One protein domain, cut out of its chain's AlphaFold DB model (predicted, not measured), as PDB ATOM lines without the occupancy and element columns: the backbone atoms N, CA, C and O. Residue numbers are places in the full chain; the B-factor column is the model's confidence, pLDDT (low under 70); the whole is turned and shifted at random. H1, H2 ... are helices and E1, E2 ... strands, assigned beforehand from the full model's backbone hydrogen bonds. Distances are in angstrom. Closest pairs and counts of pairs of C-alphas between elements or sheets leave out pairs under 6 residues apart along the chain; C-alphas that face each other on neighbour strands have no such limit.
ATOM      1  N   MET A   1      87.405 178.946 167.086       45.59
ATOM      2  CA  MET A   1      86.586 180.162 167.239       45.59
ATOM      3  C   MET A   1      86.560 180.832 165.885       45.59
ATOM      4  O   MET A   1      87.618 181.220 165.405       45.59
ATOM      5  N   GLU A   2      85.411 180.833 165.216       47.38
ATOM      6  CA  GLU A   2      85.256 181.547 163.949       47.38
ATOM      7  C   GLU A   2      84.927 183.004 164.268       47.38
ATOM      8  O   GLU A   2      84.150 183.289 165.181       47.38
ATOM      9  N   TYR A   3      85.551 183.931 163.549       55.59
ATOM     10  CA  TYR A   3      85.305 185.361 163.686       55.59
ATOM     11  C   TYR A   3      84.533 185.852 162.474       55.59
ATOM     12  O   TYR A   3      84.785 185.411 161.354       55.59
ATOM     13  N   LYS A   4      83.597 186.779 162.676       66.75
ATOM     14  CA  LYS A   4      82.687 187.238 161.625       66.75
ATOM     15  C   LYS A   4      83.383 188.178 160.630       66.75
ATOM     16  O   LYS A   4      83.171 189.383 160.662       66.75
ATOM     17  N   ILE A   5      84.192 187.614 159.736       74.81
ATOM     18  CA  ILE A   5      84.943 188.317 158.679       74.81
ATOM     19  C   ILE A   5      84.255 188.226 157.307       74.81
ATOM     20  O   ILE A   5      84.920 188.282 156.280       74.81
ATOM     21  N   GLY A   6      82.928 188.062 157.288       77.25
ATOM     22  CA  GLY A   6      82.148 187.766 156.080       77.25
ATOM     23  C   GLY A   6      82.043 186.268 155.784       77.25
ATOM     24  O   GLY A   6      82.747 185.458 156.378       77.25
ATOM     25  N   ASN A   7      81.114 185.897 154.901       83.00
ATOM     26  CA  ASN A   7      80.861 184.508 154.496       83.00
ATOM     27  C   ASN A   7      81.083 184.258 152.996       83.00
ATOM     28  O   ASN A   7      80.783 183.177 152.496       83.00
ATOM     29  N   SER A   8      81.603 185.252 152.279       82.50
ATOM     30  CA  SER A   8      82.081 185.082 150.912       82.50
ATOM     31  C   SER A   8      83.509 184.522 150.904       82.50
ATOM     32  O   SER A   8      84.346 184.871 151.737       82.50
ATOM     33  N   ASN A   9      83.795 183.672 149.914       82.44
ATOM     34  CA  ASN A   9      85.134 183.126 149.661       82.44
ATOM     35  C   ASN A   9      86.093 184.164 149.056       82.44
ATOM     36  O   ASN A   9      87.297 183.931 148.983       82.44
ATOM     37  N   LYS A  10      85.559 185.292 148.578       84.31
ATOM     38  CA  LYS A  10      86.335 186.383 148.004       84.31
ATOM     39  C   LYS A  10      86.560 187.469 149.052       84.31
ATOM     40  O   LYS A  10      85.597 188.054 149.542       84.31
ATOM     41  N   ILE A  11      87.830 187.747 149.329       88.44
ATOM     42  CA  ILE A  11      88.285 188.859 150.165       88.44
ATOM     43  C   ILE A  11      88.931 189.894 149.244       88.44
ATOM     44  O   ILE A  11      89.838 189.569 148.478       88.44
ATOM     45  N   ASP A  12      88.468 191.136 149.329       89.06
ATOM     46  CA  ASP A  12      89.031 192.261 148.589       89.06
ATOM     47  C   ASP A  12      90.037 193.004 149.481       89.06
ATOM     48  O   ASP A  12      89.697 193.442 150.583       89.06
ATOM     49  N   SER A  13      91.273 193.166 149.003       89.75
ATOM     50  CA  SER A  13      92.271 194.037 149.638       89.75
ATOM     51  C   SER A  13      91.994 195.487 149.250       89.75
ATOM     52  O   SER A  13      91.965 195.810 148.063       89.75
ATOM     53  N   ILE A  14      91.759 196.352 150.239       88.81
ATOM     54  CA  ILE A  14      91.415 197.763 150.001       88.81
ATOM     55  C   ILE A  14      92.669 198.635 150.039       88.81
ATOM     56  O   ILE A  14      92.781 199.590 149.273       88.81
ATOM     57  N   GLY A  15      93.618 198.311 150.918       89.00
ATOM     58  CA  GLY A  15      94.872 199.043 151.048       89.00
ATOM     59  C   GLY A  15      95.437 198.994 152.459       89.00
ATOM     60  O   GLY A  15      95.118 198.101 153.238       89.00
ATOM     61  N   GLU A  16      96.272 199.975 152.786       89.62
ATOM     62  CA  GLU A  16      96.908 200.107 154.098       89.62
ATOM     63  C   GLU A  16      96.395 201.343 154.838       89.62
ATOM     64  O   GLU A  16      96.228 202.413 154.240       89.62
ATOM     65  N   SER A  17      96.142 201.188 156.139       87.00
ATOM     66  CA  SER A  17      95.781 202.285 157.031       87.00
ATOM     67  C   SER A  17      96.961 203.232 157.252       87.00
ATOM     68  O   SER A  17      98.114 202.920 156.944       87.00
ATOM     69  N   VAL A  18      96.673 204.383 157.856       87.56
ATOM     70  CA  VAL A  18      97.715 205.202 158.484       87.56
ATOM     71  C   VAL A  18      98.407 204.424 159.608       87.56
ATOM     72  O   VAL A  18      97.913 203.382 160.053       87.56
ATOM     73  N   GLU A  19      99.566 204.915 160.043       87.56
ATOM     74  CA  GLU A  19     100.305 204.313 161.147       87.56
ATOM     75  C   GLU A  19      99.467 204.401 162.430       87.56
ATOM     76  O   GLU A  19      99.226 205.490 162.951       87.56
ATOM     77  N   ILE A  20      99.010 203.245 162.909       87.00
ATOM     78  CA  ILE A  20      98.166 203.114 164.098       87.00
ATOM     79  C   ILE A  20      98.828 202.184 165.115       87.00
ATOM     80  O   ILE A  20      99.617 201.294 164.773       87.00
ATOM     81  N   THR A  21      98.534 202.405 166.392       88.06
ATOM     82  CA  THR A  21      99.095 201.621 167.494       88.06
ATOM     83  C   THR A  21      98.275 200.353 167.684       88.06
ATOM     84  O   THR A  21      97.099 200.404 168.029       88.06
ATOM     85  N   CYS A  22      98.889 199.184 167.492       86.81
ATOM     86  CA  CYS A  22      98.179 197.928 167.702       86.81
ATOM     87  C   CYS A  22      97.859 197.711 169.188       86.81
ATOM     88  O   CYS A  22      98.800 197.606 169.972       86.81
ATOM     89  N   PRO A  23      96.590 197.506 169.586       86.06
ATOM     90  CA  PRO A  23      96.238 197.296 170.991       86.06
ATOM     91  C   PRO A  23      96.729 195.948 171.543       86.06
ATOM     92  O   PRO A  23      96.774 195.755 172.752       86.06
ATOM     93  N   LYS A  24      97.107 194.997 170.672       86.69
ATOM     94  CA  LYS A  24      97.584 193.665 171.081       86.69
ATOM     95  C   LYS A  24      99.098 193.592 171.278       86.69
ATOM     96  O   LYS A  24      99.556 192.894 172.176       86.69
ATOM     97  N   CYS A  25      99.885 194.255 170.426       88.62
ATOM     98  CA  CYS A  25     101.354 194.223 170.502       88.62
ATOM     99  C   CYS A  25     102.003 195.572 170.839       88.62
ATOM    100  O   CYS A  25     103.225 195.628 170.950       88.62
ATOM    101  N   ASN A  26     101.216 196.643 170.982       86.88
ATOM    102  CA  ASN A  26     101.651 198.020 171.241       86.88
ATOM    103  C   ASN A  26     102.691 198.571 170.253       86.88
ATOM    104  O   ASN A  26     103.402 199.527 170.552       86.88
ATOM    105  N   GLN A  27     102.780 197.986 169.058       87.69
ATOM    106  CA  GLN A  27     103.642 198.486 167.992       87.69
ATOM    107  C   GLN A  27     102.848 199.402 167.068       87.69
ATOM    108  O   GLN A  27     101.719 199.083 166.687       87.69
ATOM    109  N   LYS A  28     103.466 200.520 166.688       89.69
ATOM    110  CA  LYS A  28     102.970 201.404 165.634       89.69
ATOM    111  C   LYS A  28     103.269 200.787 164.278       89.69
ATOM    112  O   LYS A  28     104.410 200.415 164.003       89.69
ATOM    113  N   THR A  29     102.238 200.592 163.469       88.69
ATOM    114  CA  THR A  29     102.380 199.989 162.146       88.69
ATOM    115  C   THR A  29     101.191 200.337 161.259       88.69
ATOM    116  O   THR A  29     100.124 200.701 161.753       88.69
ATOM    117  N   ASN A  30     101.366 200.206 159.948       90.31
ATOM    118  CA  ASN A  30     100.282 200.339 158.986       90.31
ATOM    119  C   ASN A  30      99.545 199.006 158.915       90.31
ATOM    120  O   ASN A  30     100.157 197.958 158.695       90.31
ATOM    121  N   PHE A  31      98.236 199.026 159.116       90.19
ATOM    122  CA  PHE A  31      97.438 197.815 159.070       90.19
ATOM    123  C   PHE A  31      96.947 197.575 157.652       90.19
ATOM    124  O   PHE A  31      96.541 198.505 156.958       90.19
ATOM    125  N   SER A  32      96.924 196.315 157.233       90.81
ATOM    126  CA  SER A  32      96.310 195.938 155.963       90.81
ATOM    127  C   SER A  32      94.796 195.855 156.143       90.81
ATOM    128  O   SER A  32      94.312 195.135 157.018       90.81
ATOM    129  N   VAL A  33      94.054 196.604 155.330       90.94
ATOM    130  CA  VAL A  33      92.592 196.710 155.368       90.94
ATOM    131  C   VAL A  33      91.982 195.832 154.286       90.94
ATOM    132  O   VAL A  33      92.298 195.957 153.099       90.94
ATOM    133  N   PHE A  34      91.046 194.987 154.696       91.62
ATOM    134  CA  PHE A  34      90.335 194.058 153.833       91.62
ATOM    135  C   PHE A  34      88.824 194.251 153.958       91.62
ATOM    136  O   PHE A  34      88.310 194.688 154.992       91.62
ATOM    137  N   SER A  35      88.101 193.877 152.904       90.56
ATOM    138  CA  SER A  35      86.653 193.684 152.955       90.56
ATOM    139  C   SER A  35      86.245 192.301 152.495       90.56
ATOM    140  O   SER A  35      86.865 191.710 151.614       90.56
ATOM    141  N   ASN A  36      85.140 191.832 153.052       90.44
ATOM    142  CA  ASN A  36      84.432 190.650 152.596       90.44
ATOM    143  C   ASN A  36      82.921 190.921 152.599       90.44
ATOM    144  O   ASN A  36      82.448 191.876 153.212       90.44
ATOM    145  N   LEU A  37      82.157 190.064 151.937       87.19
ATOM    146  CA  LEU A  37      80.706 190.114 151.900       87.19
ATOM    147  C   LEU A  37      80.113 189.160 152.950       87.19
ATOM    148  O   LEU A  37      80.521 188.007 153.056       87.19
ATOM    149  N   ASP A  38      79.134 189.633 153.716       86.19
ATOM    150  CA  ASP A  38      78.292 188.841 154.619       86.19
ATOM    151  C   ASP A  38      76.866 188.844 154.062       86.19
ATOM    152  O   ASP A  38      76.127 189.821 154.205       86.19
ATOM    153  N   THR A  39      76.500 187.758 153.383       85.12
ATOM    154  CA  THR A  39      75.184 187.582 152.758       85.12
ATOM    155  C   THR A  39      74.350 186.582 153.540       85.12
ATOM    156  O   THR A  39      74.756 185.444 153.751       85.12
ATOM    157  N   ARG A  40      73.163 186.990 153.973       84.50
ATOM    158  CA  ARG A  40      72.269 186.209 154.827       84.50
ATOM    159  C   ARG A  40      70.881 186.173 154.226       84.50
ATOM    160  O   ARG A  40      70.376 187.181 153.738       84.50
ATOM    161  N   PHE A  41      70.243 185.018 154.330       82.62
ATOM    162  CA  PHE A  41      68.827 184.892 154.042       82.62
ATOM    163  C   PHE A  41      68.026 185.169 155.316       82.62
ATOM    164  O   PHE A  41      68.307 184.581 156.360       82.62
ATOM    165  N   ILE A  42      67.051 186.076 155.243       82.38
ATOM    166  CA  ILE A  42      66.150 186.368 156.361       82.38
ATOM    167  C   ILE A  42      64.852 185.589 156.110       82.38
ATOM    168  O   ILE A  42      64.028 186.025 155.323       82.38
ATOM    169  N   PRO A  43      64.598 184.441 156.753       79.81
ATOM    170  CA  PRO A  43      63.428 183.621 156.421       79.81
ATOM    171  C   PRO A  43      62.092 184.300 156.762       79.81
ATOM    172  O   PRO A  43      61.080 184.033 156.125       79.81
ATOM    173  N   LYS A  44      62.091 185.212 157.745       83.44
ATOM    174  CA  LYS A  44      60.899 185.962 158.176       83.44
ATOM    175  C   LYS A  44      60.380 186.941 157.109       83.44
ATOM    176  O   LYS A  44      59.200 187.262 157.108       83.44
ATOM    177  N   PHE A  45      61.256 187.402 156.220       78.44
ATOM    178  CA  PHE A  45      60.941 188.274 155.089       78.44
ATOM    179  C   PHE A  45      61.819 187.809 153.935       78.44
ATOM    180  O   PHE A  45      63.011 188.053 154.064       78.44
ATOM    181  N   PRO A  46      61.296 187.167 152.868       79.81
ATOM    182  CA  PRO A  46      62.064 186.390 151.883       79.81
ATOM    183  C   PRO A  46      62.992 187.277 151.040       79.81
ATOM    184  O   PRO A  46      62.792 187.515 149.853       79.81
ATOM    185  N   LEU A  47      64.011 187.798 151.701       85.88
ATOM    186  CA  LEU A  47      64.911 188.840 151.272       85.88
ATOM    187  C   LEU A  47      66.318 188.364 151.589       85.88
ATOM    188  O   LEU A  47      66.615 187.807 152.654       85.88
ATOM    189  N   ILE A  48      67.190 188.615 150.626       84.94
ATOM    190  CA  ILE A  48      68.618 188.406 150.767       84.94
ATOM    191  C   ILE A  48      69.189 189.712 151.304       84.94
ATOM    192  O   ILE A  48      69.110 190.752 150.652       84.94
ATOM    193  N   TYR A  49      69.745 189.661 152.506       82.50
ATOM    194  CA  TYR A  49      70.452 190.779 153.104       82.50
ATOM    195  C   TYR A  49      71.945 190.589 152.876       82.50
ATOM    196  O   TYR A  49      72.514 189.589 153.307       82.50
ATOM    197  N   SER A  50      72.585 191.538 152.204       84.69
ATOM    198  CA  SER A  50      74.021 191.498 151.945       84.69
ATOM    199  C   SER A  50      74.668 192.770 152.462       84.69
ATOM    200  O   SER A  50      74.153 193.867 152.241       84.69
ATOM    201  N   LYS A  51      75.785 192.623 153.173       85.81
ATOM    202  CA  LYS A  51      76.568 193.749 153.680       85.81
ATOM    203  C   LYS A  51      78.059 193.506 153.505       85.81
ATOM    204  O   LYS A  51      78.518 192.367 153.570       85.81
ATOM    205  N   ASN A  52      78.811 194.586 153.333       85.88
ATOM    206  CA  ASN A  52      80.266 194.529 153.391       85.88
ATOM    207  C   ASN A  52      80.709 194.537 154.853       85.88
ATOM    208  O   ASN A  52      80.209 195.323 155.649       85.88
ATOM    209  N   VAL A  53      81.649 193.665 155.183       87.94
ATOM    210  CA  VAL A  53      82.331 193.613 156.471       87.94
ATOM    211  C   VAL A  53      83.772 194.027 156.238       87.94
ATOM    212  O   VAL A  53      84.440 193.475 155.362       87.94
ATOM    213  N   TYR A  54      84.235 194.992 157.021       89.06
ATOM    214  CA  TYR A  54      85.593 195.512 156.958       89.06
ATOM    215  C   TYR A  54      86.392 195.019 158.157       89.06
ATOM    216  O   TYR A  54      85.906 195.037 159.290       89.06
ATOM    217  N   PHE A  55      87.620 194.581 157.904       90.00
ATOM    218  CA  PHE A  55      88.531 194.146 158.953       90.00
ATOM    219  C   PHE A  55      89.968 194.537 158.623       90.00
ATOM    220  O   PHE A  55      90.356 194.641 157.459       90.00
ATOM    221  N   LEU A  56      90.759 194.752 159.668       90.31
ATOM    222  CA  LEU A  56      92.181 195.032 159.565       90.31
ATOM    223  C   LEU A  56      92.999 193.870 160.085       90.31
ATOM    224  O   LEU A  56      92.603 193.204 161.039       90.31
ATOM    225  N   VAL A  57      94.190 193.709 159.522       90.50
ATOM    226  CA  VAL A  57      95.190 192.760 160.002       90.50
ATOM    227  C   VAL A  57      96.463 193.512 160.366       90.50
ATOM    228  O   VAL A  57      97.022 194.253 159.556       90.50
ATOM    229  N   CYS A  58      96.937 193.304 161.594       89.50
ATOM    230  CA  CYS A  58      98.234 193.802 162.031       89.50
ATOM    231  C   CYS A  58      99.353 192.953 161.401       89.50
ATOM    232  O   CYS A  58      99.408 191.749 161.670       89.50
ATOM    233  N   PRO A  59     100.306 193.535 160.652       89.56
ATOM    234  CA  PRO A  59     101.391 192.775 160.025       89.56
ATOM    235  C   PRO A  59     102.407 192.207 161.029       89.56
ATOM    236  O   PRO A  59     103.175 191.312 160.690       89.56
ATOM    237  N   LYS A  60     102.441 192.721 162.266       88.94
ATOM    238  CA  LYS A  60     103.430 192.337 163.288       88.94
ATOM    239  C   LYS A  60     102.990 191.164 164.155       88.94
ATOM    240  O   LYS A  60     103.789 190.282 164.439       88.94
ATOM    241  N   CYS A  61     101.737 191.178 164.606       88.12
ATOM    242  CA  CYS A  61     101.203 190.165 165.520       88.12
ATOM    243  C   CYS A  61     100.050 189.346 164.926       88.12
ATOM    244  O   CYS A  61      99.443 188.551 165.644       88.12
ATOM    245  N   SER A  62      99.716 189.577 163.650       87.50
ATOM    246  CA  SER A  62      98.619 188.915 162.929       87.50
ATOM    247  C   SER A  62      97.263 189.024 163.634       87.50
ATOM    248  O   SER A  62      96.365 188.215 163.411       87.50
ATOM    249  N   ALA A  63      97.107 190.022 164.507       87.12
ATOM    250  CA  ALA A  63      95.836 190.329 165.137       87.12
ATOM    251  C   ALA A  63      94.866 190.872 164.094       87.12
ATOM    252  O   ALA A  63      95.252 191.696 163.263       87.12
ATOM    253  N   VAL A  64      93.620 190.417 164.171       88.38
ATOM    254  CA  VAL A  64      92.551 190.852 163.281       88.38
ATOM    255  C   VAL A  64      91.559 191.677 164.086       88.38
ATOM    256  O   VAL A  64      91.147 191.259 165.166       88.38
ATOM    257  N   PHE A  65      91.182 192.832 163.553       88.50
ATOM    258  CA  PHE A  65      90.242 193.758 164.178       88.50
ATOM    259  C   PHE A  65      89.110 194.078 163.212       88.50
ATOM    260  O   PHE A  65      89.327 194.169 162.005       88.50
ATOM    261  N   GLY A  66      87.901 194.245 163.733       87.81
ATOM    262  CA  GLY A  66      86.766 194.757 162.976       87.81
ATOM    263  C   GLY A  66      86.732 196.283 162.986       87.81
ATOM    264  O   GLY A  66      87.276 196.922 163.886       87.81
ATOM    265  N   ILE A  67      86.046 196.854 162.000       87.00
ATOM    266  CA  ILE A  67      85.745 198.290 161.920       87.00
ATOM    267  C   ILE A  67      84.254 198.467 161.674       87.00
ATOM    268  O   ILE A  67      83.592 197.567 161.152       87.00
ATOM    269  N   ASP A  68      83.732 199.642 162.006       85.12
ATOM    270  CA  ASP A  68      82.377 200.007 161.618       85.12
ATOM    271  C   ASP A  68      82.235 200.165 160.102       85.12
ATOM    272  O   ASP A  68      83.121 200.675 159.409       85.12
ATOM    273  N   ASP A  69      81.056 199.792 159.602       84.06
ATOM    274  CA  ASP A  69      80.712 199.855 158.182       84.06
ATOM    275  C   ASP A  69      80.869 201.281 157.617       84.06
ATOM    276  O   ASP A  69      81.248 201.451 156.459       84.06
ATOM    277  N   GLN A  70      80.608 202.319 158.424       85.06
ATOM    278  CA  GLN A  70      80.785 203.720 158.022       85.06
ATOM    279  C   GLN A  70      82.256 204.046 157.742       85.06
ATOM    280  O   GLN A  70      82.578 204.487 156.638       85.06
ATOM    281  N   ASN A  71      83.142 203.752 158.694       85.44
ATOM    282  CA  ASN A  71      84.578 204.005 158.577       85.44
ATOM    283  C   ASN A  71      85.191 203.188 157.434       85.44
ATOM    284  O   ASN A  71      85.943 203.722 156.621       85.44
ATOM    285  N   GLY A  72      84.798 201.917 157.298       85.06
ATOM    286  CA  GLY A  72      85.236 201.071 156.187       85.06
ATOM    287  C   GLY A  72      84.790 201.592 154.816       85.06
ATOM    288  O   GLY A  72      85.570 201.594 153.862       85.06
ATOM    289  N   ASN A  73      83.562 202.111 154.708       86.31
ATOM    290  CA  ASN A  73      83.073 202.728 153.474       86.31
ATOM    291  C   ASN A  73      83.801 204.042 153.141       86.31
ATOM    292  O   ASN A  73      84.084 204.283 151.968       86.31
ATOM    293  N   LEU A  74      84.105 204.886 154.134       87.81
ATOM    294  CA  LEU A  74      84.899 206.110 153.940       87.81
ATOM    295  C   LEU A  74      86.325 205.771 153.492       87.81
ATOM    296  O   LEU A  74      86.816 206.320 152.505       87.81
ATOM    297  N   PHE A  75      86.942 204.775 154.127       87.56
ATOM    298  CA  PHE A  75      88.260 204.286 153.742       87.56
ATOM    299  C   PHE A  75      88.278 203.767 152.298       87.56
ATOM    300  O   PHE A  75      89.154 204.129 151.514       87.56
ATOM    301  N   ARG A  76      87.257 202.996 151.897       85.75
ATOM    302  CA  ARG A  76      87.096 202.520 150.512       85.75
ATOM    303  C   ARG A  76      86.938 203.659 149.498       85.75
ATOM    304  O   ARG A  76      87.330 203.495 148.347       85.75
ATOM    305  N   LYS A  77      86.385 204.806 149.904       87.56
ATOM    306  CA  LYS A  77      86.289 206.019 149.070       87.56
ATOM    307  C   LYS A  77      87.603 206.806 148.982       87.56
ATOM    308  O   LYS A  77      87.678 207.743 148.195       87.56
ATOM    309  N   GLY A  78      88.630 206.419 149.742       84.12
ATOM    310  CA  GLY A  78      89.964 207.027 149.727       84.12
ATOM    311  C   GLY A  78      90.319 207.811 150.993       84.12
ATOM    312  O   GLY A  78      91.443 208.302 151.104       84.12
ATOM    313  N   GLU A  79      89.413 207.911 151.969       85.25
ATOM    314  CA  GLU A  79      89.667 208.624 153.223       85.25
ATOM    315  C   GLU A  79      90.470 207.755 154.197       85.25
ATOM    316  O   GLU A  79      89.935 207.093 155.086       85.25
ATOM    317  N   LYS A  80      91.798 207.762 154.041       80.00
ATOM    318  CA  LYS A  80      92.711 206.948 154.863       80.00
ATOM    319  C   LYS A  80      92.684 207.277 156.361       80.00
ATOM    320  O   LYS A  80      93.044 206.425 157.165       80.00
ATOM    321  N   LEU A  81      92.267 208.492 156.723       78.62
ATOM    322  CA  LEU A  81      92.165 208.967 158.109       78.62
ATOM    323  C   LEU A  81      90.878 208.515 158.813       78.62
ATOM    324  O   LEU A  81      90.732 208.759 160.003       78.62
ATOM    325  N   ALA A  82      89.959 207.851 158.104       76.88
ATOM    326  CA  ALA A  82      88.719 207.337 158.687       76.88
ATOM    327  C   ALA A  82      88.937 206.143 159.639       76.88
ATOM    328  O   ALA A  82      87.979 205.662 160.238       76.88
ATOM    329  N   ILE A  83      90.168 205.630 159.741       81.19
ATOM    330  CA  ILE A  83      90.542 204.538 160.639       81.19
ATOM    331  C   ILE A  83      91.648 205.042 161.570       81.19
ATOM    332  O   ILE A  83      92.782 205.236 161.129       81.19
ATOM    333  N   GLY A  84      91.319 205.233 162.847       77.19
ATOM    334  CA  GLY A  84      92.263 205.578 163.907       77.19
ATOM    335  C   GLY A  84      92.393 204.504 164.990       77.19
ATOM    336  O   GLY A  84      91.711 203.479 164.976       77.19
ATOM    337  N   ASP A  85      93.264 204.772 165.971       74.69
ATOM    338  CA  ASP A  85      93.581 203.864 167.089       74.69
ATOM    339  C   ASP A  85      92.336 203.420 167.888       74.69
ATOM    340  O   ASP A  85      92.285 202.298 168.388       74.69
ATOM    341  N   PHE A  86      91.317 204.281 167.992       72.88
ATOM    342  CA  PHE A  86      90.092 204.029 168.766       72.88
ATOM    343  C   PHE A  86      88.978 203.332 167.972       72.88
ATOM    344  O   PHE A  86      87.999 202.882 168.565       72.88
ATOM    345  N   ASP A  87      89.114 203.231 166.649       77.81
ATOM    346  CA  ASP A  87      88.101 202.621 165.777       77.81
ATOM    347  C   ASP A  87      88.254 201.097 165.675       77.81
ATOM    348  O   ASP A  87      87.393 200.413 165.115       77.81
ATOM    349  N   LEU A  88      89.354 200.562 166.218       81.44
ATOM    350  CA  LEU A  88      89.650 199.137 166.275       81.44
ATOM    351  C   LEU A  88      88.699 198.445 167.250       81.44
ATOM    352  O   LEU A  88      88.756 198.661 168.459       81.44
ATOM    353  N   LYS A  89      87.841 197.573 166.721       82.56
ATOM    354  CA  LYS A  89      86.932 196.757 167.528       82.56
ATOM    355  C   LYS A  89      87.366 195.308 167.512       82.56
ATOM    356  O   LYS A  89      87.815 194.786 166.489       82.56
ATOM    357  N   ASP A  90      87.153 194.632 168.631       78.06
ATOM    358  CA  ASP A  90      87.250 193.182 168.650       78.06
ATOM    359  C   ASP A  90      86.210 192.581 167.705       78.06
ATOM    360  O   ASP A  90      85.078 193.062 167.558       78.06
ATOM    361  N   LEU A  91      86.622 191.523 167.015       73.31
ATOM    362  CA  LEU A  91      85.749 190.818 166.097       73.31
ATOM    363  C   LEU A  91      84.595 190.191 166.878       73.31
ATOM    364  O   LEU A  91      84.808 189.414 167.806       73.31
ATOM    365  N   LYS A  92      83.362 190.501 166.466       65.94
ATOM    366  CA  LYS A  92      82.174 189.872 167.047       65.94
ATOM    367  C   LYS A  92      82.237 188.364 166.821       65.94
ATOM    368  O   LYS A  92      82.421 187.909 165.686       65.94
ATOM    369  N   GLU A  93      82.043 187.618 167.899       61.91
ATOM    370  CA  GLU A  93      81.934 186.164 167.866       61.91
ATOM    371  C   GLU A  93      80.707 185.730 167.048       61.91
ATOM    372  O   GLU A  93      79.696 186.443 166.945       61.91
ATOM    373  N   PHE A  94      80.801 184.556 166.423       55.97
ATOM    374  CA  PHE A  94      79.632 183.889 165.864       55.97
ATOM    375  C   PHE A  94      78.765 183.366 167.011       55.97
ATOM    376  O   PHE A  94      79.017 182.291 167.544       55.97
ATOM    377  N   ASN A  95      77.720 184.109 167.365       50.28
ATOM    378  CA  ASN A  95      76.625 183.541 168.142       50.28
ATOM    379  C   ASN A  95      75.732 182.759 167.169       50.28
ATOM    380  O   ASN A  95      75.112 183.369 166.288       50.28
ATOM    381  N   CYS A  96      75.769 181.428 167.282       42.38
ATOM    382  CA  CYS A  96      74.855 180.507 166.605       42.38
ATOM    383  C   CYS A  96      73.409 180.717 167.063       42.38
ATOM    384  O   CYS A  96      73.204 180.996 168.266       42.38
TER     385      CYS A  96
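What this domain is: This is residues 1 to 96 of the 96 residues of an uncharacterized protein of Oscillospiraceae bacterium (UniProt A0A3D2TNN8). Picture one strongly twisted, curled sheet of four antiparallel strands, drawn out on one side into a long two-stranded arm, with a single short helix packed across one face. The arm is the E2-E3 hairpin, whose tip, residues 42 to 47, sticks out from the body, while edge strand E1 bends sharply and the last 20 residues have no named element. The chain of 96 residues runs E1, E2, E3, E4, H1, and the sheet's order E1 - E2 - E3 - E4 is a meander, each strand the antiparallel neighbour of the one before. The class is mostly strand. The whole is compact, with a radius of gyration of the C-alphas of 14.1 A, and spans 45 by 31 by 22 A.

How they stand to each other: Start with the inner strands, E2, residues 28 to 42, and E3, residues 47 to 57. They form a hairpin at 166 degrees; look at N 38 and O 51, 2.8 A apart, and N 49 and O 40, also 2.8 A, both within hydrogen-bond range. On the other side of E2 find the edge strand E1, residues 11 to 21, which bends by 79 degrees at residue 18. E1 and E2 are a hairpin at 140 degrees, with N 12 and O 35 2.8 A apart and N 29 and O 20 3.0 A apart. The other edge strand, E4, residues 64 to 66, makes a hairpin with E3 at 133 degrees, with N 56 and O 65 at 2.8 A. E1 and E4 are apart. From edge to edge the strands' lines turn by 85 degrees. Now look to H1, residues 69 to 76, which is on the sheet at a height over the sheet of 8.2 A. It lies over E3 and, only just, over E2, on which 3 of its C-alphas fall. It runs across the strands, at 64 degrees to E3 on the local plane. Its closest C-alphas to E3 are those of Tyr 54 and Gly 72, 5.6 A apart. In H1 every O i to N i+4 pair is within hydrogen-bond range.

Where its parts are: Find C-alpha 11 at (88.285, 188.859, 150.165), where E1 begins; it covers 24.1 A. E2 runs 40.8 A to C-alpha 42 at (66.150, 186.368, 156.361), and E3 returns over 31.8 A. E4 covers 7.0 A. H1 covers 10.3 A and ends at C-alpha 76, (87.096, 202.520, 150.512).

The domain as a whole: The C-alphas farthest apart are those of Gln 27 and Pro 46, at 46.2 A. The printed part has no cut, and no link is long. Residues 42 to 47 stand free. Model confidence is under 70 at residues 1 to 4 and 92 to 96; the mean pLDDT of the printed part is 82.5.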